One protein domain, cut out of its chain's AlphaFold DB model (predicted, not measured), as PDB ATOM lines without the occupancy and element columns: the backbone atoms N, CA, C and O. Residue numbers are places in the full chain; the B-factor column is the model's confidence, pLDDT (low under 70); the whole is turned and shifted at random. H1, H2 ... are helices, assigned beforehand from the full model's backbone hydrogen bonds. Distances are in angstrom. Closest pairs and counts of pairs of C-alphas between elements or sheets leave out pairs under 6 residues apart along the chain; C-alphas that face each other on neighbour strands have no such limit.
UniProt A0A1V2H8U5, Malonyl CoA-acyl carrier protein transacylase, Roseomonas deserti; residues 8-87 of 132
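This is residues 8 to 87 of the 132 residues of the protein "Malonyl CoA-acyl carrier protein transacylase" of Roseomonas deserti (UniProt A0A1V2H8U5). Look for the long helix H2, with H4 and short H3 packed on it and H1 turned off its first end, residues 8 to 14 sticking out. The printed part has 80 residues, with four named helices, H1 to H4 in order, and no named strand; its class is all helix, with 58 of the 80 residues in the helices, and it is only just loose, close to compact: radius of gyration of the C-alphas 14.2 A, spans 41 by 31 by 20 A.

Find C-alpha 22 at (24.195, 26.871, -19.615); H2 runs 32.3 A to residue 44. H1 is residues 8 to 18, 15.2 A; H3, 57 to 64, 10.5 A; H4, 70 to 85, 22.0 A, ending at C-alpha 85 (24.047, 31.734, -21.426).

H2 and H4 touch, closest C-alphas Ala 23 and Gly 81, 4.0 A, opposite ways at a shallow tilt of 33 degrees, only just short of steep. H2 touches H3 with residues 30 to 38 alone, closest C-alphas Ala 34 and Ala 60, 4.7 A. H3 and H4 form a hairpin. H1 is apart from H3 and H4. Every O i to N i+4 pair is within hydrogen-bond range in H1, H3 and H4; in H2, 16 of 19.

The printed part has no cut; H2 to H3 is a long link. Residues 8 to 13 have pLDDT under 70.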
ATOM      1  N   ALA A   8      12.504   6.241 -26.533       58.06
ATOM      2  CA  ALA A   8      13.042   6.932 -25.360       58.06
ATOM      3  C   ALA A   8      14.503   7.378 -25.555       58.06
ATOM      4  O   ALA A   8      14.883   8.449 -25.095       58.06
ATOM      5  N   LEU A   9      15.315   6.595 -26.275       56.09
ATOM      6  CA  LEU A   9      16.735   6.894 -26.511       56.09
ATOM      7  C   LEU A   9      16.973   8.215 -27.275       56.09
ATOM      8  O   LEU A   9      17.818   8.996 -26.842       56.09
ATOM      9  N   PRO A  10      16.236   8.518 -28.363       62.31
ATOM     10  CA  PRO A  10      16.336   9.798 -29.061       62.31
ATOM     11  C   PRO A  10      15.953  10.986 -28.174       62.31
ATOM     12  O   PRO A  10      16.650  11.994 -28.186       62.31
ATOM     13  N   ALA A  11      14.897  10.848 -27.365       60.31
ATOM     14  CA  ALA A  11      14.451  11.895 -26.447       60.31
ATOM     15  C   ALA A  11      15.464  12.134 -25.315       60.31
ATOM     16  O   ALA A  11      15.768  13.280 -25.000       60.31
ATOM     17  N   ILE A  12      16.047  11.071 -24.752       63.72
ATOM     18  CA  ILE A  12      17.113  11.158 -23.741       63.72
ATOM     19  C   ILE A  12      18.377  11.785 -24.338       63.72
ATOM     20  O   ILE A  12      18.993  12.639 -23.705       63.72
ATOM     21  N   ASN A  13      18.752  11.414 -25.566       67.88
ATOM     22  CA  ASN A  13      19.885  12.031 -26.255       67.88
ATOM     23  C   ASN A  13      19.632  13.512 -26.536       67.88
ATOM     24  O   ASN A  13      20.523  14.325 -26.306       67.88
ATOM     25  N   GLN A  14      18.435  13.878 -26.989       71.88
ATOM     26  CA  GLN A  14      18.059  15.273 -27.195       71.88
ATOM     27  C   GLN A  14      18.131  16.064 -25.884       71.88
ATOM     28  O   GLN A  14      18.773  17.107 -25.837       71.88
ATOM     29  N   PHE A  15      17.614  15.500 -24.792       73.38
ATOM     30  CA  PHE A  15      17.730  16.080 -23.457       73.38
ATOM     31  C   PHE A  15      19.198  16.250 -23.025       73.38
ATOM     32  O   PHE A  15      19.593  17.288 -22.501       73.38
ATOM     33  N   GLY A  16      20.047  15.256 -23.298       74.44
ATOM     34  CA  GLY A  16      21.488  15.337 -23.053       74.44
ATOM     35  C   GLY A  16      22.184  16.421 -23.886       74.44
ATOM     36  O   GLY A  16      23.114  17.067 -23.403       74.44
ATOM     37  N   HIS A  17      21.731  16.657 -25.119       77.25
ATOM     38  CA  HIS A  17      22.192  17.773 -25.945       77.25
ATOM     39  C   HIS A  17      21.753  19.126 -25.372       77.25
ATOM     40  O   HIS A  17      22.579  20.036 -25.294       77.25
ATOM     41  N   ASP A  18      20.511  19.232 -24.907       82.62
ATOM     42  CA  ASP A  18      19.957  20.445 -24.301       82.62
ATOM     43  C   ASP A  18      20.700  20.829 -23.009       82.62
ATOM     44  O   ASP A  18      20.991  22.003 -22.775       82.62
ATOM     45  N   LEU A  19      21.133  19.843 -22.216       84.31
ATOM     46  CA  LEU A  19      21.931  20.053 -21.001       84.31
ATOM     47  C   LEU A  19      23.352  20.582 -21.249       84.31
ATOM     48  O   LEU A  19      24.046  20.897 -20.282       84.31
ATOM     49  N   ARG A  20      23.802  20.722 -22.502       85.50
ATOM     50  CA  ARG A  20      25.041  21.458 -22.821       85.50
ATOM     51  C   ARG A  20      24.847  22.975 -22.789       85.50
ATOM     52  O   ARG A  20      25.825  23.713 -22.695       85.50
ATOM     53  N   SER A  21      23.606  23.450 -22.873       88.44
ATOM     54  CA  SER A  21      23.284  24.870 -22.783       88.44
ATOM     55  C   SER A  21      23.284  25.326 -21.332       88.44
ATOM     56  O   SER A  21      22.433  24.894 -20.561       88.44
ATOM     57  N   VAL A  22      24.149  26.280 -20.971       89.62
ATOM     58  CA  VAL A  22      24.195  26.871 -19.615       89.62
ATOM     59  C   VAL A  22      22.817  27.361 -19.154       89.62
ATOM     60  O   VAL A  22      22.483  27.240 -17.975       89.62
ATOM     61  N   ALA A  23      21.997  27.876 -20.074       91.31
ATOM     62  CA  ALA A  23      20.649  28.336 -19.763       91.31
ATOM     63  C   ALA A  23      19.726  27.213 -19.268       91.31
ATOM     64  O   ALA A  23      18.847  27.469 -18.447       91.31
ATOM     65  N   LEU A  24      19.949  25.982 -19.733       91.88
ATOM     66  CA  LEU A  24      19.160  24.804 -19.380       91.88
ATOM     67  C   LEU A  24      19.827  23.977 -18.273       91.88
ATOM     68  O   LEU A  24      19.138  23.514 -17.365       91.88
ATOM     69  N   THR A  25      21.158  23.849 -18.278       93.62
ATOM     70  CA  THR A  25      21.901  23.075 -17.271       93.62
ATOM     71  C   THR A  25      21.680  23.616 -15.866       93.62
ATOM     72  O   THR A  25      21.536  22.845 -14.926       93.62
ATOM     73  N   GLN A  26      21.649  24.939 -15.695       94.75
ATOM     74  CA  GLN A  26      21.522  25.541 -14.371       94.75
ATOM     75  C   GLN A  26      20.202  25.222 -13.661       94.75
ATOM     76  O   GLN A  26      20.258  24.673 -12.558       94.75
ATOM     77  N   PRO A  27      19.021  25.515 -14.241       95.38
ATOM     78  CA  PRO A  27      17.758  25.149 -13.605       95.38
ATOM     79  C   PRO A  27      17.595  23.630 -13.478       95.38
ATOM     80  O   PRO A  27      17.049  23.175 -12.475       95.38
ATOM     81  N   ALA A  28      18.112  22.843 -14.431       94.31
ATOM     82  CA  ALA A  28      18.078  21.384 -14.347       94.31
ATOM     83  C   ALA A  28      18.876  20.849 -13.146       94.31
ATOM     84  O   ALA A  28      18.373  20.009 -12.405       94.31
ATOM     85  N   LEU A  29      20.086  21.366 -12.913       94.44
ATOM     86  CA  LEU A  29      20.903  20.987 -11.758       94.44
ATOM     87  C   LEU A  29      20.235  21.381 -10.436       94.44
ATOM     88  O   LEU A  29      20.166  20.559  -9.529       94.44
ATOM     89  N   TYR A  30      19.676  22.592 -10.335       96.50
ATOM     90  CA  TYR A  30      18.957  23.014  -9.127       96.50
ATOM     91  C   TYR A  30      17.747  22.120  -8.823       96.50
ATOM     92  O   TYR A  30      17.524  21.762  -7.668       96.50
ATOM     93  N   ALA A  31      16.994  21.715  -9.853       96.12
ATOM     94  CA  ALA A  31      15.841  20.831  -9.698       96.12
ATOM     95  C   ALA A  31      16.205  19.441  -9.144       96.12
ATOM     96  O   ALA A  31      15.341  18.771  -8.588       96.12
ATOM     97  N   VAL A  32      17.470  19.026  -9.266       94.81
ATOM     98  CA  VAL A  32      17.989  17.780  -8.685       94.81
ATOM     99  C   VAL A  32      18.622  18.029  -7.315       94.81
ATOM    100  O   VAL A  32      18.333  17.308  -6.361       94.81
ATOM    101  N   GLU A  33      19.474  19.050  -7.190       94.44
ATOM    102  CA  GLU A  33      20.216  19.329  -5.956       94.44
ATOM    103  C   GLU A  33      19.302  19.737  -4.797       94.44
ATOM    104  O   GLU A  33      19.488  19.253  -3.682       94.44
ATOM    105  N   ALA A  34      18.316  20.606  -5.039       95.19
ATOM    106  CA  ALA A  34      17.485  21.164  -3.978       95.19
ATOM    107  C   ALA A  34      16.620  20.098  -3.266       95.19
ATOM    108  O   ALA A  34      16.718  19.999  -2.040       95.19
ATOM    109  N   PRO A  35      15.861  19.227  -3.966       93.31
ATOM    110  CA  PRO A  35      15.167  18.114  -3.313       93.31
ATOM    111  C   PRO A  35      16.134  17.094  -2.700       93.31
ATOM    112  O   PRO A  35      15.849  16.526  -1.651       93.31
ATOM    113  N   GLY A  36      17.304  16.893  -3.318       91.69
ATOM    114  CA  GLY A  36      18.339  16.013  -2.780       91.69
ATOM    115  C   GLY A  36      18.853  16.450  -1.405       91.69
ATOM    116  O   GLY A  36      19.181  15.599  -0.586       91.69
ATOM    117  N   GLN A  37      18.898  17.753  -1.109       87.25
ATOM    118  CA  GLN A  37      19.251  18.239   0.231       87.25
ATOM    119  C   GLN A  37      18.187  17.870   1.270       87.25
ATOM    120  O   GLN A  37      18.546  17.408   2.349       87.25
ATOM    121  N   LEU A  38      16.900  18.009   0.936       87.81
ATOM    122  CA  LEU A  38      15.800  17.615   1.824       87.81
ATOM    123  C   LEU A  38      15.846  16.117   2.133       87.81
ATOM    124  O   LEU A  38      15.846  15.738   3.300       87.81
ATOM    125  N   ALA A  39      16.009  15.286   1.100       89.94
ATOM    126  CA  ALA A  39      16.111  13.837   1.267       89.94
ATOM    127  C   ALA A  39      17.265  13.444   2.208       89.94
ATOM    128  O   ALA A  39      17.129  12.554   3.036       89.94
ATOM    129  N   ARG A  40      18.402  14.153   2.154       87.81
ATOM    130  CA  ARG A  40      19.542  13.906   3.057       87.81
ATOM    131  C   ARG A  40      19.247  14.283   4.508       87.81
ATOM    132  O   ARG A  40      19.774  13.644   5.420       87.81
ATOM    133  N   VAL A  41      18.446  15.321   4.737       87.56
ATOM    134  CA  VAL A  41      17.992  15.688   6.086       87.56
ATOM    135  C   VAL A  41      17.038  14.626   6.625       87.56
ATOM    136  O   VAL A  41      17.213  14.186   7.759       87.56
ATOM    137  N   GLU A  42      16.094  14.167   5.802       89.62
ATOM    138  CA  GLU A  42      15.164  13.086   6.148       89.62
ATOM    139  C   GLU A  42      15.912  11.787   6.482       89.62
ATOM    140  O   GLU A  42      15.717  11.228   7.560       89.62
ATOM    141  N   ASP A  43      16.841  11.364   5.618       92.12
ATOM    142  CA  ASP A  43      17.633  10.141   5.796       92.12
ATOM    143  C   ASP A  43      18.537  10.192   7.036       92.12
ATOM    144  O   ASP A  43      18.760   9.178   7.700       92.12
ATOM    145  N   SER A  44      19.096  11.363   7.352       90.31
ATOM    146  CA  SER A  44      19.982  11.527   8.513       90.31
ATOM    147  C   SER A  44      19.235  11.770   9.825       90.31
ATOM    148  O   SER A  44      19.837  11.659  10.897       90.31
ATOM    149  N   GLY A  45      17.949  12.126   9.759       90.06
ATOM    150  CA  GLY A  45      17.126  12.485  10.913       90.06
ATOM    151  C   GLY A  45      17.601  13.734  11.664       90.06
ATOM    152  O   GLY A  45      17.143  13.981  12.781       90.06
ATOM    153  N   ARG A  46      18.536  14.514  11.101       88.44
ATOM    154  CA  ARG A  46      19.081  15.719  11.736       88.44
ATOM    155  C   ARG A  46      19.257  16.844  10.725       88.44
ATOM    156  O   ARG A  46      19.967  16.699   9.734       88.44
ATOM    157  N   ALA A  47      18.657  17.991  11.028       86.88
ATOM    158  CA  ALA A  47      18.878  19.208  10.261       86.88
ATOM    159  C   ALA A  47      20.313  19.733  10.485       86.88
ATOM    160  O   ALA A  47      20.809  19.677  11.614       86.88
ATOM    161  N   PRO A  48      21.000  20.217   9.437       88.12
ATOM    162  CA  PRO A  48      22.313  20.831   9.577       88.12
ATOM    163  C   PRO A  48      22.211  22.186  10.289       88.12
ATOM    164  O   PRO A  48      21.342  22.990   9.969       88.12
ATOM    165  N   ASP A  49      23.152  22.475  11.192       91.88
ATOM    166  CA  ASP A  49      23.238  23.786  11.857       91.88
ATOM    167  C   ASP A  49      23.639  24.909  10.883       91.88
ATOM    168  O   ASP A  49      23.303  26.075  11.077       91.88
ATOM    169  N   PHE A  50      24.368  24.552   9.820       93.00
ATOM    170  CA  PHE A  50      24.841  25.470   8.789       93.00
ATOM    171  C   PHE A  50      24.787  24.814   7.414       93.00
ATOM    172  O   PHE A  50      25.118  23.638   7.252       93.00
ATOM    173  N   VAL A  51      24.456  25.611   6.401       92.12
ATOM    174  CA  VAL A  51      24.467  25.196   4.997       92.12
ATOM    175  C   VAL A  51      25.319  26.151   4.174       92.12
ATOM    176  O   VAL A  51      25.343  27.358   4.404       92.12
ATOM    177  N   ALA A  52      26.036  25.602   3.201       92.25
ATOM    178  CA  ALA A  52      26.856  26.367   2.277       92.25
ATOM    179  C   ALA A  52      26.854  25.692   0.909       92.25
ATOM    180  O   ALA A  52      26.777  24.469   0.795       92.25
ATOM    181  N   GLY A  53      26.973  26.501  -0.137       89.81
ATOM    182  CA  GLY A  53      27.056  26.012  -1.501       89.81
ATOM    183  C   GLY A  53      27.890  26.939  -2.369       89.81
ATOM    184  O   GLY A  53      27.992  28.137  -2.112       89.81
ATOM    185  N   HIS A  54      28.512  26.374  -3.401       88.12
ATOM    186  CA  HIS A  54      29.393  27.110  -4.301       88.12
ATOM    187  C   HIS A  54      28.682  27.413  -5.622       88.12
ATOM    188  O   HIS A  54      28.148  26.510  -6.267       88.12
ATOM    189  N   SER A  55      28.722  28.672  -6.073       90.69
ATOM    190  CA  SER A  55      28.085  29.111  -7.324       90.69
ATOM    191  C   SER A  55      26.596  28.728  -7.357       90.69
ATOM    192  O   SER A  55      25.819  29.252  -6.564       90.69
ATOM    193  N   LEU A  56      26.186  27.803  -8.230       93.19
ATOM    194  CA  LEU A  56      24.808  27.313  -8.296       93.19
ATOM    195  C   LEU A  56      24.352  26.649  -6.986       93.19
ATOM    196  O   LEU A  56      23.228  26.888  -6.547       93.19
ATOM    197  N   GLY A  57      25.235  25.891  -6.331       92.62
ATOM    198  CA  GLY A  57      24.905  25.191  -5.089       92.62
ATOM    199  C   GLY A  57      24.525  26.140  -3.950       92.62
ATOM    200  O   GLY A  57      23.848  25.732  -3.013       92.62
ATOM    201  N   GLY A  58      24.907  27.423  -4.033       94.94
ATOM    202  CA  GLY A  58      24.473  28.444  -3.078       94.94
ATOM    203  C   GLY A  58      22.952  28.630  -3.062       94.94
ATOM    204  O   GLY A  58      22.376  28.835  -2.001       94.94
ATOM    205  N   TYR A  59      22.277  28.474  -4.206       96.81
ATOM    206  CA  TYR A  59      20.813  28.537  -4.272       96.81
ATOM    207  C   TYR A  59      20.165  27.325  -3.607       96.81
ATOM    208  O   TYR A  59      19.182  27.484  -2.892       96.81
ATOM    209  N   ALA A  60      20.726  26.128  -3.804       95.50
ATOM    210  CA  ALA A  60      20.258  24.922  -3.123       95.50
ATOM    211  C   ALA A  60      20.476  25.017  -1.602       95.50
ATOM    212  O   ALA A  60      19.610  24.608  -0.835       95.50
ATOM    213  N   ALA A  61      21.588  25.616  -1.161       94.44
ATOM    214  CA  ALA A  61      21.837  25.889   0.252       94.44
ATOM    215  C   ALA A  61      20.833  26.903   0.827       94.44
ATOM    216  O   ALA A  61      20.281  26.663   1.891       94.44
ATOM    217  N   LEU A  62      20.544  28.001   0.119       95.50
ATOM    218  CA  LEU A  62      19.543  28.985   0.554       95.50
ATOM    219  C   LEU A  62      18.127  28.399   0.613       95.50
ATOM    220  O   LEU A  62      17.380  28.720   1.532       95.50
ATOM    221  N   PHE A  63      17.779  27.518  -0.325       95.75
ATOM    222  CA  PHE A  63      16.542  26.743  -0.263       95.75
ATOM    223  C   PHE A  63      16.498  25.840   0.976       95.75
ATOM    224  O   PHE A  63      15.508  25.850   1.697       95.75
ATOM    225  N   ALA A  64      17.577  25.101   1.253       93.25
ATOM    226  CA  ALA A  64      17.676  24.248   2.440       93.25
ATOM    227  C   ALA A  64      17.667  25.046   3.758       93.25
ATOM    228  O   ALA A  64      17.250  24.521   4.782       93.25
ATOM    229  N   ALA A  65      18.098  26.312   3.729       93.06
ATOM    230  CA  ALA A  65      17.966  27.266   4.833       93.06
ATOM    231  C   ALA A  65      16.577  27.927   4.912       93.06
ATOM    232  O   ALA A  65      16.408  28.880   5.669       93.06
ATOM    233  N   GLU A  66      15.615  27.489   4.095       93.38
ATOM    234  CA  GLU A  66      14.247  28.018   4.034       93.38
ATOM    235  C   GLU A  66      14.165  29.523   3.705       93.38
ATOM    236  O   GLU A  66      13.152  30.176   3.951       93.38
ATOM    237  N   ALA A  67      15.205  30.099   3.088       96.56
ATOM    238  CA  ALA A  67      15.219  31.517   2.716       96.56
ATOM    239  C   ALA A  67      14.190  31.850   1.618       96.56
ATOM    240  O   ALA A  67      13.758  32.996   1.483       96.56
ATOM    241  N   PHE A  68      13.823  30.856   0.806       97.44
ATOM    242  CA  PHE A  68      12.771  30.929  -0.202       97.44
ATOM    243  C   PHE A  68      12.227  29.533  -0.525       97.44
ATOM    244  O   PHE A  68      12.877  28.522  -0.264       97.44
ATOM    245  N   ASP A  69      11.051  29.478  -1.156       97.06
ATOM    246  CA  ASP A  69      10.464  28.224  -1.628       97.06
ATOM    247  C   ASP A  69      11.150  27.680  -2.899       97.06
ATOM    248  O   ASP A  69      11.883  28.371  -3.616       97.06
ATOM    249  N   PHE A  70      10.891  26.405  -3.210       97.38
ATOM    250  CA  PHE A  70      11.509  25.732  -4.353       97.38
ATOM    251  C   PHE A  70      11.247  26.466  -5.678       97.38
ATOM    252  O   PHE A  70      12.159  26.634  -6.490       97.38
ATOM    253  N   ALA A  71      10.010  26.930  -5.887       97.88
ATOM    254  CA  ALA A  71       9.595  27.601  -7.116       97.88
ATOM    255  C   ALA A  71      10.323  28.938  -7.319       97.88
ATOM    256  O   ALA A  71      10.736  29.261  -8.436       97.88
ATOM    257  N   THR A  72      10.515  29.704  -6.248       98.31
ATOM    258  CA  THR A  72      11.275  30.955  -6.253       98.31
ATOM    259  C   THR A  72      12.736  30.685  -6.572       98.31
ATOM    260  O   THR A  72      13.278  31.310  -7.486       98.31
ATOM    261  N   GLY A  73      13.356  29.708  -5.907       97.56
ATOM    262  CA  GLY A  73      14.731  29.308  -6.205       97.56
ATOM    263  C   GLY A  73      14.919  28.873  -7.660       97.56
ATOM    264  O   GLY A  73      15.842  29.337  -8.331       97.56
ATOM    265  N   LEU A  74      13.987  28.082  -8.201       98.00
ATOM    266  CA  LEU A  74      14.026  27.640  -9.594       98.00
ATOM    267  C   LEU A  74      13.952  28.822 -10.574       98.00
ATOM    268  O   LEU A  74      14.718  28.869 -11.536       98.00
ATOM    269  N   ARG A  75      13.085  29.809 -10.315       98.25
ATOM    270  CA  ARG A  75      12.983  31.035 -11.129       98.25
ATOM    271  C   ARG A  75      14.266  31.867 -11.074       98.25
ATOM    272  O   ARG A  75      14.709  32.368 -12.110       98.25
ATOM    273  N   LEU A  76      14.878  31.999  -9.895       97.88
ATOM    274  CA  LEU A  76      16.150  32.707  -9.727       97.88
ATOM    275  C   LEU A  76      17.265  32.038 -10.535       97.88
ATOM    276  O   LEU A  76      17.981  32.704 -11.286       97.88
ATOM    277  N   VAL A  77      17.375  30.716 -10.431       97.44
ATOM    278  CA  VAL A  77      18.377  29.934 -11.160       97.44
ATOM    279  C   VAL A  77      18.117  29.952 -12.666       97.44
ATOM    280  O   VAL A  77      19.062  30.093 -13.440       97.44
ATOM    281  N   GLN A  78      16.859  29.876 -13.105       97.06
ATOM    282  CA  GLN A  78      16.502  30.008 -14.517       97.06
ATOM    283  C   GLN A  78      16.939  31.369 -15.070       97.06
ATOM    284  O   GLN A  78      17.563  31.442 -16.131       97.06
ATOM    285  N   LYS A  79      16.672  32.457 -14.334       97.19
ATOM    286  CA  LYS A  79      17.112  33.801 -14.726       97.19
ATOM    287  C   LYS A  79      18.636  33.894 -14.782       97.19
ATOM    288  O   LYS A  79      19.166  34.433 -15.752       97.19
ATOM    289  N   ARG A  80      19.340  33.333 -13.791       95.06
ATOM    290  CA  ARG A  80      20.809  33.260 -13.763       95.06
ATOM    291  C   ARG A  80      21.361  32.507 -14.971       95.06
ATOM    292  O   ARG A  80      22.248  33.020 -15.646       95.06
ATOM    293  N   GLY A  81      20.838  31.314 -15.245       93.19
ATOM    294  CA  GLY A  81      21.232  30.488 -16.382       93.19
ATOM    295  C   GLY A  81      21.033  31.221 -17.703       93.19
ATOM    296  O   GLY A  81      21.953  31.257 -18.515       93.19
ATOM    297  N   GLY A  82      19.875  31.859 -17.890       93.88
ATOM    298  CA  GLY A  82      19.577  32.645 -19.087       93.88
ATOM    299  C   GLY A  82      20.532  33.824 -19.282       93.88
ATOM    300  O   GLY A  82      21.058  34.004 -20.375       93.88
ATOM    301  N   LEU A  83      20.812  34.588 -18.221       92.62
ATOM    302  CA  LEU A  83      21.774  35.693 -18.278       92.62
ATOM    303  C   LEU A  83      23.193  35.200 -18.586       92.62
ATOM    304  O   LEU A  83      23.859  35.769 -19.439       92.62
ATOM    305  N   MET A  84      23.643  34.125 -17.933       89.88
ATOM    306  CA  MET A  84      24.973  33.554 -18.168       89.88
ATOM    307  C   MET A  84      25.113  32.951 -19.568       89.88
ATOM    308  O   MET A  84      26.168  33.088 -20.179       89.88
ATOM    309  N   GLY A  85      24.066  32.302 -20.079       88.69
ATOM    310  CA  GLY A  85      24.047  31.734 -21.426       88.69
ATOM    311  C   GLY A  85      24.002  32.785 -22.538       88.69
ATOM    312  O   GLY A  85      24.393  32.481 -23.659       88.69
ATOM    313  N   ALA A  86      23.557  34.008 -22.239       88.56
ATOM    314  CA  ALA A  86      23.491  35.109 -23.200       88.56
ATOM    315  C   ALA A  86      24.818  35.878 -23.364       88.56
ATOM    316  O   ALA A  86      24.926  36.714 -24.258       88.56
ATOM    317  N   VAL A  87      25.822  35.632 -22.513       85.88
ATOM    318  CA  VAL A  87      27.120  36.316 -22.598       85.88
ATOM    319  C   VAL A  87      27.922  35.791 -23.794       85.88
ATOM    320  O   VAL A  87      28.294  34.619 -23.839       85.88
TER     321      VAL A  87